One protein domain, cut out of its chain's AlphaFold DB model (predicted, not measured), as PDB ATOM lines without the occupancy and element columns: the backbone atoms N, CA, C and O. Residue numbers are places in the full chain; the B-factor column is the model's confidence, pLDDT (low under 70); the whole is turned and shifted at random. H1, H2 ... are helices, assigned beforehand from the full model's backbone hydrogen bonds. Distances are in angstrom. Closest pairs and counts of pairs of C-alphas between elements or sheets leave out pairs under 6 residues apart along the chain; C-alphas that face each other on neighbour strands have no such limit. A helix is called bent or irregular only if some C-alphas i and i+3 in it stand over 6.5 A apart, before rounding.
ATOM      1  N   LEU A   4      46.564   1.275   6.690       97.00
ATOM      2  CA  LEU A   4      45.932   0.985   5.395       97.00
ATOM      3  C   LEU A   4      46.892   0.365   4.381       97.00
ATOM      4  O   LEU A   4      46.603  -0.696   3.828       97.00
ATOM      5  N   LYS A   5      48.062   0.984   4.199       97.50
ATOM      6  CA  LYS A   5      49.087   0.497   3.271       97.50
ATOM      7  C   LYS A   5      49.568  -0.904   3.648       97.50
ATOM      8  O   LYS A   5      49.610  -1.786   2.797       97.50
ATOM      9  N   ASN A   6      49.855  -1.124   4.932       97.44
ATOM     10  CA  ASN A   6      50.314  -2.417   5.440       97.44
ATOM     11  C   ASN A   6      49.256  -3.506   5.228       97.44
ATOM     12  O   ASN A   6      49.582  -4.597   4.769       97.44
ATOM     13  N   ILE A   7      47.987  -3.213   5.530       98.25
ATOM     14  CA  ILE A   7      46.865  -4.140   5.321       98.25
ATOM     15  C   ILE A   7      46.762  -4.512   3.841       98.25
ATOM     16  O   ILE A   7      46.704  -5.698   3.513       98.25
ATOM     17  N   ARG A   8      46.795  -3.513   2.950       97.81
ATOM     18  CA  ARG A   8      46.720  -3.717   1.501       97.81
ATOM     19  C   ARG A   8      47.873  -4.582   0.983       97.81
ATOM     20  O   ARG A   8      47.647  -5.493   0.188       97.81
ATOM     21  N   GLU A   9      49.094  -4.318   1.437       97.88
ATOM     22  CA  GLU A   9      50.293  -5.059   1.028       97.88
ATOM     23  C   GLU A   9      50.291  -6.503   1.542       97.88
ATOM     24  O   GLU A   9      50.595  -7.414   0.775       97.88
ATOM     25  N   ILE A  10      49.865  -6.741   2.789       97.56
ATOM     26  CA  ILE A  10      49.687  -8.099   3.339       97.56
ATOM     27  C   ILE A  10      48.614  -8.859   2.555       97.56
ATOM     28  O   ILE A  10      48.784 -10.037   2.241       97.56
ATOM     29  N   TYR A  11      47.508  -8.186   2.226       96.88
ATOM     30  CA  TYR A  11      46.448  -8.767   1.408       96.88
ATOM     31  C   TYR A  11      46.916  -9.034  -0.035       96.88
ATOM     32  O   TYR A  11      46.420  -9.945  -0.701       96.88
ATOM     33  N   GLY A  12      47.916  -8.285  -0.501       96.06
ATOM     34  CA  GLY A  12      48.597  -8.487  -1.773       96.06
ATOM     35  C   GLY A  12      47.794  -7.988  -2.968       96.06
ATOM     36  O   GLY A  12      47.687  -8.722  -3.950       96.06
ATOM     37  N   ILE A  13      47.229  -6.781  -2.860       95.25
ATOM     38  CA  ILE A  13      46.528  -6.077  -3.945       95.25
ATOM     39  C   ILE A  13      47.078  -4.655  -4.144       95.25
ATOM     40  O   ILE A  13      47.761  -4.077  -3.290       95.25
ATOM     41  N   THR A  14      46.777  -4.074  -5.294       96.50
ATOM     42  CA  THR A  14      47.147  -2.715  -5.688       96.50
ATOM     43  C   THR A  14      46.169  -1.675  -5.142       96.50
ATOM     44  O   THR A  14      45.045  -1.983  -4.742       96.50
ATOM     45  N   GLN A  15      46.595  -0.406  -5.132       96.88
ATOM     46  CA  GLN A  15      45.703   0.716  -4.812       96.88
ATOM     47  C   GLN A  15      44.534   0.816  -5.805       96.88
ATOM     48  O   GLN A  15      43.446   1.216  -5.413       96.88
ATOM     49  N   GLU A  16      44.756   0.445  -7.070       95.38
ATOM     50  CA  GLU A  16      43.738   0.480  -8.124       95.38
ATOM     51  C   GLU A  16      42.636  -0.556  -7.876       95.38
ATOM     52  O   GLU A  16      41.452  -0.233  -7.916       95.38
ATOM     53  N   GLU A  17      43.017  -1.791  -7.540       93.88
ATOM     54  CA  GLU A  17      42.058  -2.868  -7.269       93.88
ATOM     55  C   GLU A  17      41.150  -2.536  -6.083       93.88
ATOM     56  O   GLU A  17      39.936  -2.725  -6.168       93.88
ATOM     57  N   ILE A  18      41.709  -2.000  -4.989       95.75
ATOM     58  CA  ILE A  18      40.890  -1.618  -3.833       95.75
ATOM     59  C   ILE A  18      40.045  -0.370  -4.110       95.75
ATOM     60  O   ILE A  18      38.894  -0.321  -3.678       95.75
ATOM     61  N   ALA A  19      40.573   0.608  -4.855       93.06
ATOM     62  CA  ALA A  19      39.836   1.805  -5.259       93.06
ATOM     63  C   ALA A  19      38.585   1.435  -6.067       93.06
ATOM     64  O   ALA A  19      37.473   1.833  -5.710       93.06
ATOM     65  N   LYS A  20      38.763   0.579  -7.082       91.56
ATOM     66  CA  LYS A  20      37.671   0.038  -7.895       91.56
ATOM     67  C   LYS A  20      36.655  -0.714  -7.037       91.56
ATOM     68  O   LYS A  20      35.459  -0.444  -7.146       91.56
ATOM     69  N   ALA A  21      37.123  -1.600  -6.154       91.62
ATOM     70  CA  ALA A  21      36.253  -2.414  -5.309       91.62
ATOM     71  C   ALA A  21      35.289  -1.559  -4.476       91.62
ATOM     72  O   ALA A  21      34.088  -1.808  -4.468       91.62
ATOM     73  N   ILE A  22      35.788  -0.523  -3.795       91.44
ATOM     74  CA  ILE A  22      34.956   0.291  -2.892       91.44
ATOM     75  C   ILE A  22      34.318   1.519  -3.566       91.44
ATOM     76  O   ILE A  22      33.596   2.268  -2.893       91.44
ATOM     77  N   ASN A  23      34.535   1.674  -4.878       89.44
ATOM     78  CA  ASN A  23      34.063   2.764  -5.728       89.44
ATOM     79  C   ASN A  23      34.564   4.148  -5.278       89.44
ATOM     80  O   ASN A  23      33.772   5.028  -4.943       89.44
ATOM     81  N   VAL A  24      35.888   4.315  -5.227       89.50
ATOM     82  CA  VAL A  24      36.570   5.602  -4.998       89.50
ATOM     83  C   VAL A  24      37.705   5.779  -6.003       89.50
ATOM     84  O   VAL A  24      38.149   4.816  -6.624       89.50
ATOM     85  N   ASN A  25      38.230   6.995  -6.133       89.88
ATOM     86  CA  ASN A  25      39.395   7.243  -6.979       89.88
ATOM     87  C   ASN A  25      40.662   6.622  -6.371       89.88
ATOM     88  O   ASN A  25      40.879   6.663  -5.158       89.88
ATOM     89  N   ARG A  26      41.580   6.129  -7.212       94.06
ATOM     90  CA  ARG A  26      42.896   5.641  -6.756       94.06
ATOM     91  C   ARG A  26      43.665   6.700  -5.957       94.06
ATOM     92  O   ARG A  26      44.313   6.380  -4.960       94.06
ATOM     93  N   ALA A  27      43.565   7.968  -6.363       90.69
ATOM     94  CA  ALA A  27      44.162   9.094  -5.645       90.69
ATOM     95  C   ALA A  27      43.635   9.207  -4.204       90.69
ATOM     96  O   ALA A  27      44.408   9.503  -3.296       90.69
ATOM     97  N   THR A  28      42.358   8.888  -3.969       90.94
ATOM     98  CA  THR A  28      41.753   8.848  -2.634       90.94
ATOM     99  C   THR A  28      42.417   7.791  -1.751       90.94
ATOM    100  O   THR A  28      42.804   8.103  -0.628       90.94
ATOM    101  N   ILE A  29      42.650   6.577  -2.270       95.25
ATOM    102  CA  ILE A  29      43.390   5.527  -1.543       95.25
ATOM    103  C   ILE A  29      44.819   5.983  -1.238       95.25
ATOM    104  O   ILE A  29      45.287   5.848  -0.110       95.25
ATOM    105  N   SER A  30      45.505   6.564  -2.225       94.00
ATOM    106  CA  SER A  30      46.861   7.087  -2.036       94.00
ATOM    107  C   SER A  30      46.911   8.173  -0.958       94.00
ATOM    108  O   SER A  30      47.822   8.173  -0.132       94.00
ATOM    109  N   ASN A  31      45.933   9.075  -0.936       92.12
ATOM    110  CA  ASN A  31      45.816  10.105   0.088       92.12
ATOM    111  C   ASN A  31      45.616   9.480   1.472       92.12
ATOM    112  O   ASN A  31      46.374   9.797   2.384       92.12
ATOM    113  N   TRP A  32      44.682   8.537   1.615       94.44
ATOM    114  CA  TRP A  32      44.446   7.857   2.891       94.44
ATOM    115  C   TRP A  32      45.643   7.053   3.394       94.44
ATOM    116  O   TRP A  32      45.785   6.881   4.599       94.44
ATOM    117  N   GLU A  33      46.494   6.532   2.508       95.56
ATOM    118  CA  GLU A  33      47.693   5.776   2.890       95.56
ATOM    119  C   GLU A  33      48.869   6.662   3.316       95.56
ATOM    120  O   GLU A  33      49.713   6.196   4.080       95.56
ATOM    121  N   ASN A  34      48.948   7.905   2.826       91.88
ATOM    122  CA  ASN A  34      50.167   8.719   2.927       91.88
ATOM    123  C   ASN A  34      49.983  10.084   3.613       91.88
ATOM    124  O   ASN A  34      50.984  10.695   3.974       91.88
ATOM    125  N   GLN A  35      48.755  10.582   3.787       86.81
ATOM    126  CA  GLN A  35      48.476  11.894   4.387       86.81
ATOM    127  C   GLN A  35      47.794  11.710   5.747       86.81
ATOM    128  O   GLN A  35      46.762  11.050   5.846       86.81
ATOM    129  N   GLU A  36      48.381  12.258   6.815       78.62
ATOM    130  CA  GLU A  36      47.888  12.052   8.189       78.62
ATOM    131  C   GLU A  36      46.540  12.734   8.461       78.62
ATOM    132  O   GLU A  36      45.743  12.246   9.267       78.62
ATOM    133  N   ASP A  37      46.281  13.844   7.773       79.94
ATOM    134  CA  ASP A  37      45.070  14.656   7.859       79.94
ATOM    135  C   ASP A  37      43.909  14.090   7.028       79.94
ATOM    136  O   ASP A  37      42.749  14.410   7.290       79.94
ATOM    137  N   LYS A  38      44.180  13.190   6.073       83.69
ATOM    138  CA  LYS A  38      43.149  12.595   5.212       83.69
ATOM    139  C   LYS A  38      42.798  11.183   5.646       83.69
ATOM    140  O   LYS A  38      43.457  10.212   5.281       83.69
ATOM    141  N   LYS A  39      41.690  11.053   6.374       87.50
ATOM    142  CA  LYS A  39      41.159   9.757   6.813       87.50
ATOM    143  C   LYS A  39      39.954   9.314   5.995       87.50
ATOM    144  O   LYS A  39      39.145  10.126   5.550       87.50
ATOM    145  N   ALA A  40      39.826   8.001   5.836       89.06
ATOM    146  CA  ALA A  40      38.638   7.393   5.261       89.06
ATOM    147  C   ALA A  40      37.407   7.670   6.139       89.06
ATOM    148  O   ALA A  40      37.471   7.587   7.367       89.06
ATOM    149  N   SER A  41      36.272   7.966   5.504       87.50
ATOM    150  CA  SER A  41      34.993   8.132   6.201       87.50
ATOM    151  C   SER A  41      34.532   6.821   6.845       87.50
ATOM    152  O   SER A  41      34.898   5.735   6.390       87.50
ATOM    153  N   SER A  42      33.650   6.894   7.847       86.31
ATOM    154  CA  SER A  42      33.095   5.701   8.505       86.31
ATOM    155  C   SER A  42      32.477   4.713   7.509       86.31
ATOM    156  O   SER A  42      32.691   3.512   7.616       86.31
ATOM    157  N   ALA A  43      31.775   5.205   6.483       87.38
ATOM    158  CA  ALA A  43      31.210   4.353   5.435       87.38
ATOM    159  C   ALA A  43      32.292   3.631   4.610       87.38
ATOM    160  O   ALA A  43      32.137   2.457   4.275       87.38
ATOM    161  N   SER A  44      33.399   4.311   4.306       92.25
ATOM    162  CA  SER A  44      34.530   3.717   3.584       92.25
ATOM    163  C   SER A  44      35.257   2.679   4.437       92.25
ATOM    164  O   SER A  44      35.626   1.624   3.931       92.25
ATOM    165  N   LEU A  45      35.399   2.932   5.740       93.44
ATOM    166  CA  LEU A  45      35.976   1.978   6.688       93.44
ATOM    167  C   LEU A  45      35.152   0.692   6.799       93.44
ATOM    168  O   LEU A  45      35.730  -0.390   6.838       93.44
ATOM    169  N   GLU A  46      33.820   0.778   6.775       93.31
ATOM    170  CA  GLU A  46      32.966  -0.419   6.752       93.31
ATOM    171  C   GLU A  46      33.101  -1.202   5.434       93.31
ATOM    172  O   GLU A  46      33.159  -2.433   5.450       93.31
ATOM    173  N   LYS A  47      33.239  -0.519   4.286       94.19
ATOM    174  CA  LYS A  47      33.541  -1.184   3.004       94.19
ATOM    175  C   LYS A  47      34.898  -1.893   3.046       94.19
ATOM    176  O   LYS A  47      34.997  -3.048   2.647       94.19
ATOM    177  N   LEU A  48      35.937  -1.231   3.555       96.06
ATOM    178  CA  LEU A  48      37.273  -1.816   3.698       96.06
ATOM    179  C   LEU A  48      37.261  -3.010   4.663       96.06
ATOM    180  O   LEU A  48      37.848  -4.045   4.360       96.06
ATOM    181  N   SER A  49      36.555  -2.894   5.789       95.88
ATOM    182  CA  SER A  49      36.336  -3.971   6.763       95.88
ATOM    183  C   SER A  49      35.707  -5.199   6.109       95.88
ATOM    184  O   SER A  49      36.248  -6.301   6.207       95.88
ATOM    185  N   LEU A  50      34.625  -5.005   5.348       94.88
ATOM    186  CA  LEU A  50      33.957  -6.089   4.629       94.88
ATOM    187  C   LEU A  50      34.852  -6.694   3.536       94.88
ATOM    188  O   LEU A  50      34.868  -7.911   3.358       94.88
ATOM    189  N   PHE A  51      35.622  -5.868   2.822       95.75
ATOM    190  CA  PHE A  51      36.537  -6.344   1.790       95.75
ATOM    191  C   PHE A  51      37.683  -7.173   2.388       95.75
ATOM    192  O   PHE A  51      37.938  -8.288   1.937       95.75
ATOM    193  N   TYR A  52      38.365  -6.681   3.421       96.38
ATOM    194  CA  TYR A  52      39.521  -7.366   4.011       96.38
ATOM    195  C   TYR A  52      39.143  -8.469   5.011       96.38
ATOM    196  O   TYR A  52      39.950  -9.367   5.264       96.38
ATOM    197  N   GLY A  53      37.921  -8.441   5.544       95.19
ATOM    198  CA  GLY A  53      37.431  -9.381   6.550       95.19
ATOM    199  C   GLY A  53      38.057  -9.163   7.930       95.19
ATOM    200  O   GLY A  53      38.331 -10.135   8.630       95.19
ATOM    201  N   ILE A  54      38.320  -7.905   8.297       96.56
ATOM    202  CA  ILE A  54      38.890  -7.501   9.592       96.56
ATOM    203  C   ILE A  54      38.100  -6.325  10.178       96.56
ATOM    204  O   ILE A  54      37.467  -5.581   9.435       96.56
ATOM    205  N   GLY A  55      38.155  -6.141  11.498       94.75
ATOM    206  CA  GLY A  55      37.462  -5.044  12.182       94.75
ATOM    207  C   GLY A  55      37.949  -3.646  11.746       94.75
ATOM    208  O   GLY A  55      39.151  -3.472  11.528       94.75
ATOM    209  N   PRO A  56      37.066  -2.629  11.643       95.06
ATOM    210  CA  PRO A  56      37.452  -1.278  11.220       95.06
ATOM    211  C   PRO A  56      38.467  -0.577  12.135       95.06
ATOM    212  O   PRO A  56      39.226   0.280  11.690       95.06
ATOM    213  N   GLU A  57      38.500  -0.947  13.413       94.12
ATOM    214  CA  GLU A  57      39.445  -0.437  14.409       94.12
ATOM    215  C   GLU A  57      40.911  -0.634  13.985       94.12
ATOM    216  O   GLU A  57      41.760   0.212  14.262       94.12
ATOM    217  N   PHE A  58      41.220  -1.685  13.221       96.81
ATOM    218  CA  PHE A  58      42.587  -1.976  12.788       96.81
ATOM    219  C   PHE A  58      43.119  -1.027  11.711       96.81
ATOM    220  O   PHE A  58      44.314  -1.067  11.427       96.81
ATOM    221  N   PHE A  59      42.289  -0.170  11.105       95.75
ATOM    222  CA  PHE A  59      42.763   0.777  10.090       95.75
ATOM    223  C   PHE A  59      43.524   1.956  10.709       95.75
ATOM    224  O   PHE A  59      44.580   2.337  10.193       95.75
ATOM    225  N   TYR A  60      43.028   2.503  11.825       94.62
ATOM    226  CA  TYR A  60      43.574   3.726  12.430       94.62
ATOM    227  C   TYR A  60      43.742   3.686  13.957       94.62
ATOM    228  O   TYR A  60      44.544   4.467  14.478       94.62
ATOM    229  N   ASP A  61      43.046   2.788  14.659       92.50
ATOM    230  CA  ASP A  61      42.907   2.840  16.121       92.50
ATOM    231  C   ASP A  61      43.732   1.750  16.822       92.50
ATOM    232  O   ASP A  61      44.407   2.019  17.815       92.50
ATOM    233  N   GLU A  62      43.737   0.531  16.278       95.31
ATOM    234  CA  GLU A  62      44.415  -0.636  16.851       95.31
ATOM    235  C   GLU A  62      45.594  -1.115  15.999       95.31
ATOM    236  O   GLU A  62      45.591  -1.040  14.768       95.31
ATOM    237  N   ALA A  63      46.637  -1.614  16.663       94.94
ATOM    238  CA  ALA A  63      47.809  -2.153  15.989       94.94
ATOM    239  C   ALA A  63      47.501  -3.529  15.375       94.94
ATOM    240  O   ALA A  63      46.768  -4.334  15.951       94.94
ATOM    241  N   LEU A  64      48.112  -3.829  14.227       94.94
ATOM    242  CA  LEU A  64      47.996  -5.144  13.591       94.94
ATOM    243  C   LEU A  64      48.754  -6.206  14.397       94.94
ATOM    244  O   LEU A  64      49.981  -6.314  14.283       94.94
ATOM    245  N   ASN A  65      48.013  -7.000  15.167       94.19
ATOM    246  CA  ASN A  65      48.527  -8.185  15.849       94.19
ATOM    247  C   ASN A  65      48.652  -9.389  14.895       94.19
ATOM    248  O   ASN A  65      48.161  -9.362  13.762       94.19
ATOM    249  N   ASP A  66      49.314 -10.447  15.363       96.25
ATOM    250  CA  ASP A  66      49.601 -11.639  14.558       96.25
ATOM    251  C   ASP A  66      48.324 -12.325  14.064       96.25
ATOM    252  O   ASP A  66      48.232 -12.659  12.884       96.25
ATOM    253  N   THR A  67      47.289 -12.407  14.904       96.06
ATOM    254  CA  THR A  67      45.987 -12.972  14.525       96.06
ATOM    255  C   THR A  67      45.376 -12.241  13.329       96.06
ATOM    256  O   THR A  67      44.936 -12.870  12.369       96.06
ATOM    257  N   VAL A  68      45.374 -10.906  13.337       96.56
ATOM    258  CA  VAL A  68      44.824 -10.101  12.230       96.56
ATOM    259  C   VAL A  68      45.668 -10.256  10.965       96.56
ATOM    260  O   VAL A  68      45.121 -10.347   9.864       96.56
ATOM    261  N   ARG A  69      46.998 -10.327  11.097       97.31
ATOM    262  CA  ARG A  69      47.904 -10.565   9.959       97.31
ATOM    263  C   ARG A  69      47.646 -11.928   9.325       97.31
ATOM    264  O   ARG A  69      47.553 -12.020   8.102       97.31
ATOM    265  N   GLU A  70      47.476 -12.964  10.138       97.12
ATOM    266  CA  GLU A  70      47.106 -14.297   9.672       97.12
ATOM    267  C   GLU A  70      45.748 -14.281   8.968       97.12
ATOM    268  O   GLU A  70      45.645 -14.793   7.853       97.12
ATOM    269  N   MET A  71      44.735 -13.628   9.550       96.50
ATOM    270  CA  MET A  71      43.417 -13.474   8.922       96.50
ATOM    271  C   MET A  71      43.516 -12.829   7.534       96.50
ATOM    272  O   MET A  71      42.932 -13.346   6.585       96.50
ATOM    273  N   LEU A  72      44.294 -11.753   7.378       97.50
ATOM    274  CA  LEU A  72      44.500 -11.098   6.081       97.50
ATOM    275  C   LEU A  72      45.114 -12.048   5.045       97.50
ATOM    276  O   LEU A  72      44.638 -12.120   3.910       97.50
ATOM    277  N   VAL A  73      46.135 -12.814   5.440       97.38
ATOM    278  CA  VAL A  73      46.784 -13.799   4.565       97.38
ATOM    279  C   VAL A  73      45.812 -14.912   4.168       97.38
ATOM    280  O   VAL A  73      45.760 -15.286   2.994       97.38
ATOM    281  N   GLN A  74      45.026 -15.440   5.110       95.94
ATOM    282  CA  GLN A  74      44.054 -16.498   4.818       95.94
ATOM    283  C   GLN A  74      42.919 -15.995   3.922       95.94
ATOM    284  O   GLN A  74      42.601 -16.644   2.925       95.94
ATOM    285  N   ASN A  75      42.373 -14.812   4.206       94.62
ATOM    286  CA  ASN A  75      41.321 -14.197   3.398       94.62
ATOM    287  C   ASN A  75      41.803 -13.902   1.969       94.62
ATOM    288  O   ASN A  75      41.037 -14.062   1.019       94.62
ATOM    289  N   SER A  76      43.065 -13.493   1.798       94.44
ATOM    290  CA  SER A  76      43.679 -13.300   0.478       94.44
ATOM    291  C   SER A  76      43.836 -14.625  -0.275       94.44
ATOM    292  O   SER A  76      43.397 -14.751  -1.419       94.44
ATOM    293  N   LYS A  77      44.390 -15.658   0.375       94.50
ATOM    294  CA  LYS A  77      44.551 -16.997  -0.221       94.50
ATOM    295  C   LYS A  77      43.218 -17.609  -0.635       94.50
ATOM    296  O   LYS A  77      43.109 -18.123  -1.746       94.50
ATOM    297  N   HIS A  78      42.222 -17.544   0.246       92.00
ATOM    298  CA  HIS A  78      40.885 -18.055  -0.026       92.00
ATOM    299  C   HIS A  78      40.282 -17.377  -1.256       92.00
ATOM    300  O   HIS A  78      39.822 -18.058  -2.170       92.00
ATOM    301  N   GLN A  79      40.386 -16.049  -1.327       89.31
ATOM    302  CA  GLN A  79      39.873 -15.299  -2.461       89.31
ATOM    303  C   GLN A  79      40.561 -15.659  -3.779       89.31
ATOM    304  O   GLN A  79      39.881 -15.914  -4.769       89.31
ATOM    305  N   ARG A  80      41.898 -15.713  -3.802       88.56
ATOM    306  CA  ARG A  80      42.646 -16.125  -5.002       88.56
ATOM    307  C   ARG A  80      42.270 -17.545  -5.431       88.56
ATOM    308  O   ARG A  80      42.269 -17.853  -6.618       88.56
ATOM    309  N   GLY A  81      41.938 -18.406  -4.467       89.69
ATOM    310  CA  GLY A  81      41.385 -19.734  -4.717       89.69
ATOM    311  C   GLY A  81      40.038 -19.688  -5.443       89.69
ATOM    312  O   GLY A  81      39.886 -20.378  -6.448       89.69
ATOM    313  N   ILE A  82      39.098 -18.856  -4.978       88.50
ATOM    314  CA  ILE A  82      37.784 -18.650  -5.618       88.50
ATOM    315  C   ILE A  82      37.947 -18.111  -7.042       88.50
ATOM    316  O   ILE A  82      37.359 -18.642  -7.982       88.50
ATOM    317  N   GLU A  83      38.777 -17.087  -7.216       89.50
ATOM    318  CA  GLU A  83      39.005 -16.463  -8.519       89.50
ATOM    319  C   GLU A  83      39.619 -17.459  -9.511       89.50
ATOM    320  O   GLU A  83      39.137 -17.615 -10.630       89.50
ATOM    321  N   LYS A  84      40.622 -18.232  -9.078       89.19
ATOM    322  CA  LYS A  84      41.213 -19.284  -9.911       89.19
ATOM    323  C   LYS A  84      40.208 -20.389 -10.251       89.19
ATOM    324  O   LYS A  84      40.185 -20.849 -11.386       89.19
ATOM    325  N   ALA A  85      39.400 -20.828  -9.285       89.25
ATOM    326  CA  ALA A  85      38.403 -21.880  -9.490       89.25
ATOM    327  C   ALA A  85      37.260 -21.446 -10.423       89.25
ATOM    328  O   ALA A  85      36.667 -22.286 -11.091       89.25
ATOM    329  N   SER A  86      36.984 -20.145 -10.481       87.75
ATOM    330  CA  SER A  86      35.976 -19.537 -11.353       87.75
ATOM    331  C   SER A  86      36.542 -19.036 -12.688       87.75
ATOM    332  O   SER A  86      35.843 -18.349 -13.418       87.75
ATOM    333  N   ASN A  87      37.805 -19.342 -13.023       86.06
ATOM    334  CA  ASN A  87      38.491 -18.807 -14.209       86.06
ATOM    335  C   ASN A  87      38.425 -17.268 -14.323       86.06
ATOM    336  O   ASN A  87      38.383 -16.724 -15.424       86.06
ATOM    337  N   GLY A  88      38.425 -16.567 -13.187       81.44
ATOM    338  CA  GLY A  88      38.348 -15.108 -13.119       81.44
ATOM    339  C   GLY A  88      36.930 -14.530 -13.098       81.44
ATOM    340  O   GLY A  88      36.801 -13.318 -12.953       81.44
ATOM    341  N   GLU A  89      35.872 -15.345 -13.191       74.50
ATOM    342  CA  GLU A  89      34.484 -14.851 -13.128       74.50
ATOM    343  C   GLU A  89      34.134 -14.248 -11.758       74.50
ATOM    344  O   GLU A  89      33.363 -13.297 -11.691       74.50
ATOM    345  N   HIS A  90      34.734 -14.754 -10.674       80.19
ATOM    346  CA  HIS A  90      34.541 -14.255  -9.308       80.19
ATOM    347  C   HIS A  90      35.797 -13.564  -8.771       80.19
ATOM    348  O   HIS A  90      36.411 -13.974  -7.774       80.19
ATOM    349  N   ALA A  91      36.212 -12.506  -9.466       85.69
ATOM    350  CA  ALA A  91      37.235 -11.596  -8.975       85.69
ATOM    351  C   ALA A  91      36.645 -10.706  -7.868       85.69
ATOM    352  O   ALA A  91      35.719  -9.932  -8.104       85.69
ATOM    353  N   LYS A  92      37.213 -10.757  -6.654       86.88
ATOM    354  CA  LYS A  92      36.642 -10.077  -5.469       86.88
ATOM    355  C   LYS A  92      36.354  -8.609  -5.688       86.88
ATOM    356  O   LYS A  92      35.330  -8.114  -5.243       86.88
ATOM    357  N   ALA A  93      37.309  -7.905  -6.292       86.00
ATOM    358  CA  ALA A  93      37.201  -6.473  -6.505       86.00
ATOM    359  C   ALA A  93      36.007  -6.149  -7.410       86.00
ATOM    360  O   ALA A  93      35.288  -5.193  -7.143       86.00
ATOM    361  N   GLU A  94      35.761  -6.984  -8.419       87.25
ATOM    362  CA  GLU A  94      34.637  -6.850  -9.338       87.25
ATOM    363  C   GLU A  94      33.310  -7.213  -8.660       87.25
ATOM    364  O   GLU A  94      32.371  -6.423  -8.689       87.25
ATOM    365  N   ASP A  95      33.246  -8.351  -7.965       88.88
ATOM    366  CA  ASP A  95      32.049  -8.771  -7.224       88.88
ATOM    367  C   ASP A  95      31.638  -7.725  -6.177       88.88
ATOM    368  O   ASP A  95      30.462  -7.388  -6.022       88.88
ATOM    369  N   PHE A  96      32.625  -7.177  -5.468       91.56
ATOM    370  CA  PHE A  96      32.414  -6.150  -4.458       91.56
ATOM    371  C   PHE A  96      31.978  -4.825  -5.088       91.56
ATOM    372  O   PHE A  96      31.024  -4.213  -4.609       91.56
ATOM    373  N   HIS A  97      32.610  -4.417  -6.191       88.62
ATOM    374  CA  HIS A  97      32.182  -3.250  -6.956       88.62
ATOM    375  C   HIS A  97      30.715  -3.396  -7.388       88.62
ATOM    376  O   HIS A  97      29.886  -2.545  -7.074       88.62
ATOM    377  N   ASN A  98      30.357  -4.524  -8.005       88.88
ATOM    378  CA  ASN A  98      29.002  -4.793  -8.489       88.88
ATOM    379  C   ASN A  98      27.961  -4.821  -7.360       88.88
ATOM    380  O   ASN A  98      26.840  -4.317  -7.525       88.88
ATOM    381  N   LEU A  99      28.333  -5.344  -6.188       89.62
ATOM    382  CA  LEU A  99      27.495  -5.290  -4.993       89.62
ATOM    383  C   LEU A  99      27.165  -3.843  -4.607       89.62
ATOM    384  O   LEU A  99      25.991  -3.516  -4.447       89.62
ATOM    385  N   PHE A 100      28.166  -2.971  -4.464       86.19
ATOM    386  CA  PHE A 100      27.935  -1.599  -3.996       86.19
ATOM    387  C   PHE A 100      27.384  -0.667  -5.076       86.19
ATOM    388  O   PHE A 100      26.636   0.248  -4.741       86.19
ATOM    389  N   SER A 101      27.662  -0.929  -6.352       86.25
ATOM    390  CA  SER A 101      27.108  -0.166  -7.477       86.25
ATOM    391  C   SER A 101      25.598  -0.382  -7.657       86.25
ATOM    392  O   SER A 101      24.900   0.493  -8.161       86.25
ATOM    393  N   SER A 102      25.058  -1.528  -7.221       86.75
ATOM    394  CA  SER A 102      23.634  -1.878  -7.383       86.75
ATOM    395  C   SER A 102      22.797  -1.803  -6.091       86.75
ATOM    396  O   SER A 102      21.553  -1.874  -6.135       86.75
TER     397      SER A 102
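This is residues 4 to 102 of the 174 residues of a protein of uncultured Blautia sp (UniProt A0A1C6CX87). Six shorter helices make a compact body in which those that touch mostly cross, and one long helix, H6, runs past one side, meeting the body through H1. H1 and H4 run nearly alike on two sides of the middle, H2 crosses from the side of H1 to that of H4, H3 and H7 pack on H2, and the short H5 sits by the first residue of H1. The printed part has 99 residues with seven named helices, H1 to H7 in order along the chain, and no named strand; the class is all helix. The whole is compact, with a radius of gyration of the C-alphas of 13.2 A, and rounded, spanning 40 by 32 by 19 A.

H1, residues 4 to 11, and H2, residues 15 to 22, are the hubs, touching three helices each. The two are close but not clearly touching, about perpendicular at 87 degrees, with the closest C-alphas, those of Arg 8 and Gln 15, 7.8 A apart. H3, residues 26 to 34, touches H2, closest at the C-alphas of Ala 19 and Arg 26, 5.1 A apart; at 70.1 degrees they are only just about perpendicular. H3 only just touches H1, with 3 pairs of C-alphas within 8 A, the closest being Lys 5 and Glu 33 at 5.5 A. H4, residues 42 to 52, only just touches H2, with 3 such pairs, the closest C-alphas being those of Ile 22 and Lys 47, 6.2 A apart. H4 is close to H1 but not clearly touching, the closest C-alphas being those of Tyr 11 and Tyr 52 at 7.5 A; the two run the same way at a shallow tilt of 18 degrees. H5, residues 57 to 60, only just touches H1, again with 3 pairs; the closest C-alphas, those of Leu 4 and Phe 59, are 5.7 A apart. H6, residues 66 to 85, touches H1 with residues 69 to 76 alone, closest at the C-alphas of Tyr 11 and Ser 76, 5.4 A apart; they run the same way at a steep tilt of 55 degrees. H7, residues 92 to 102, touches H2 with 15 pairs of C-alphas within 8 A, the closest being Ala 21 and Ala 93 at 4.3 A; they run the same way at a steep tilt of 39 degrees. Among the pairs that are apart are H1 and H7, H2 and H6, and H3 and H6. In H1, H2, H3, H4, H6 and H7 every O i to N i+4 pair is within hydrogen-bond range; H5 is too short for such a pair, and its one O i to N i+3 pair is not within range.

H1 begins at C-alpha 4, at (45.932, 0.985, 5.395), and is 10.5 A long from first to last C-alpha. H2 measures 10.9 A and H3 12.5 A. H4 measures 15.2 A. H5 is neither bent nor irregular, but only just: C-alphas 57 and 60 are 6.2 A apart. H6, the longest helix, runs 28.4 A from C-alpha 66 at (49.601, -11.639, 14.558) to C-alpha 85 at (38.403, -21.880, -9.490). H7 measures 15.5 A and ends at C-alpha 102, at (23.634, -1.878, -7.383).

The two C-alphas farthest apart are those of Asp 37 and Ala 85, at 41.0 A. The printed part has no cut. The links from H3 to H4 and from H6 to H7 are short, the other four are tight, and no link is long. The mean pLDDT of the printed part is 92.0, and no printed residue is under 70.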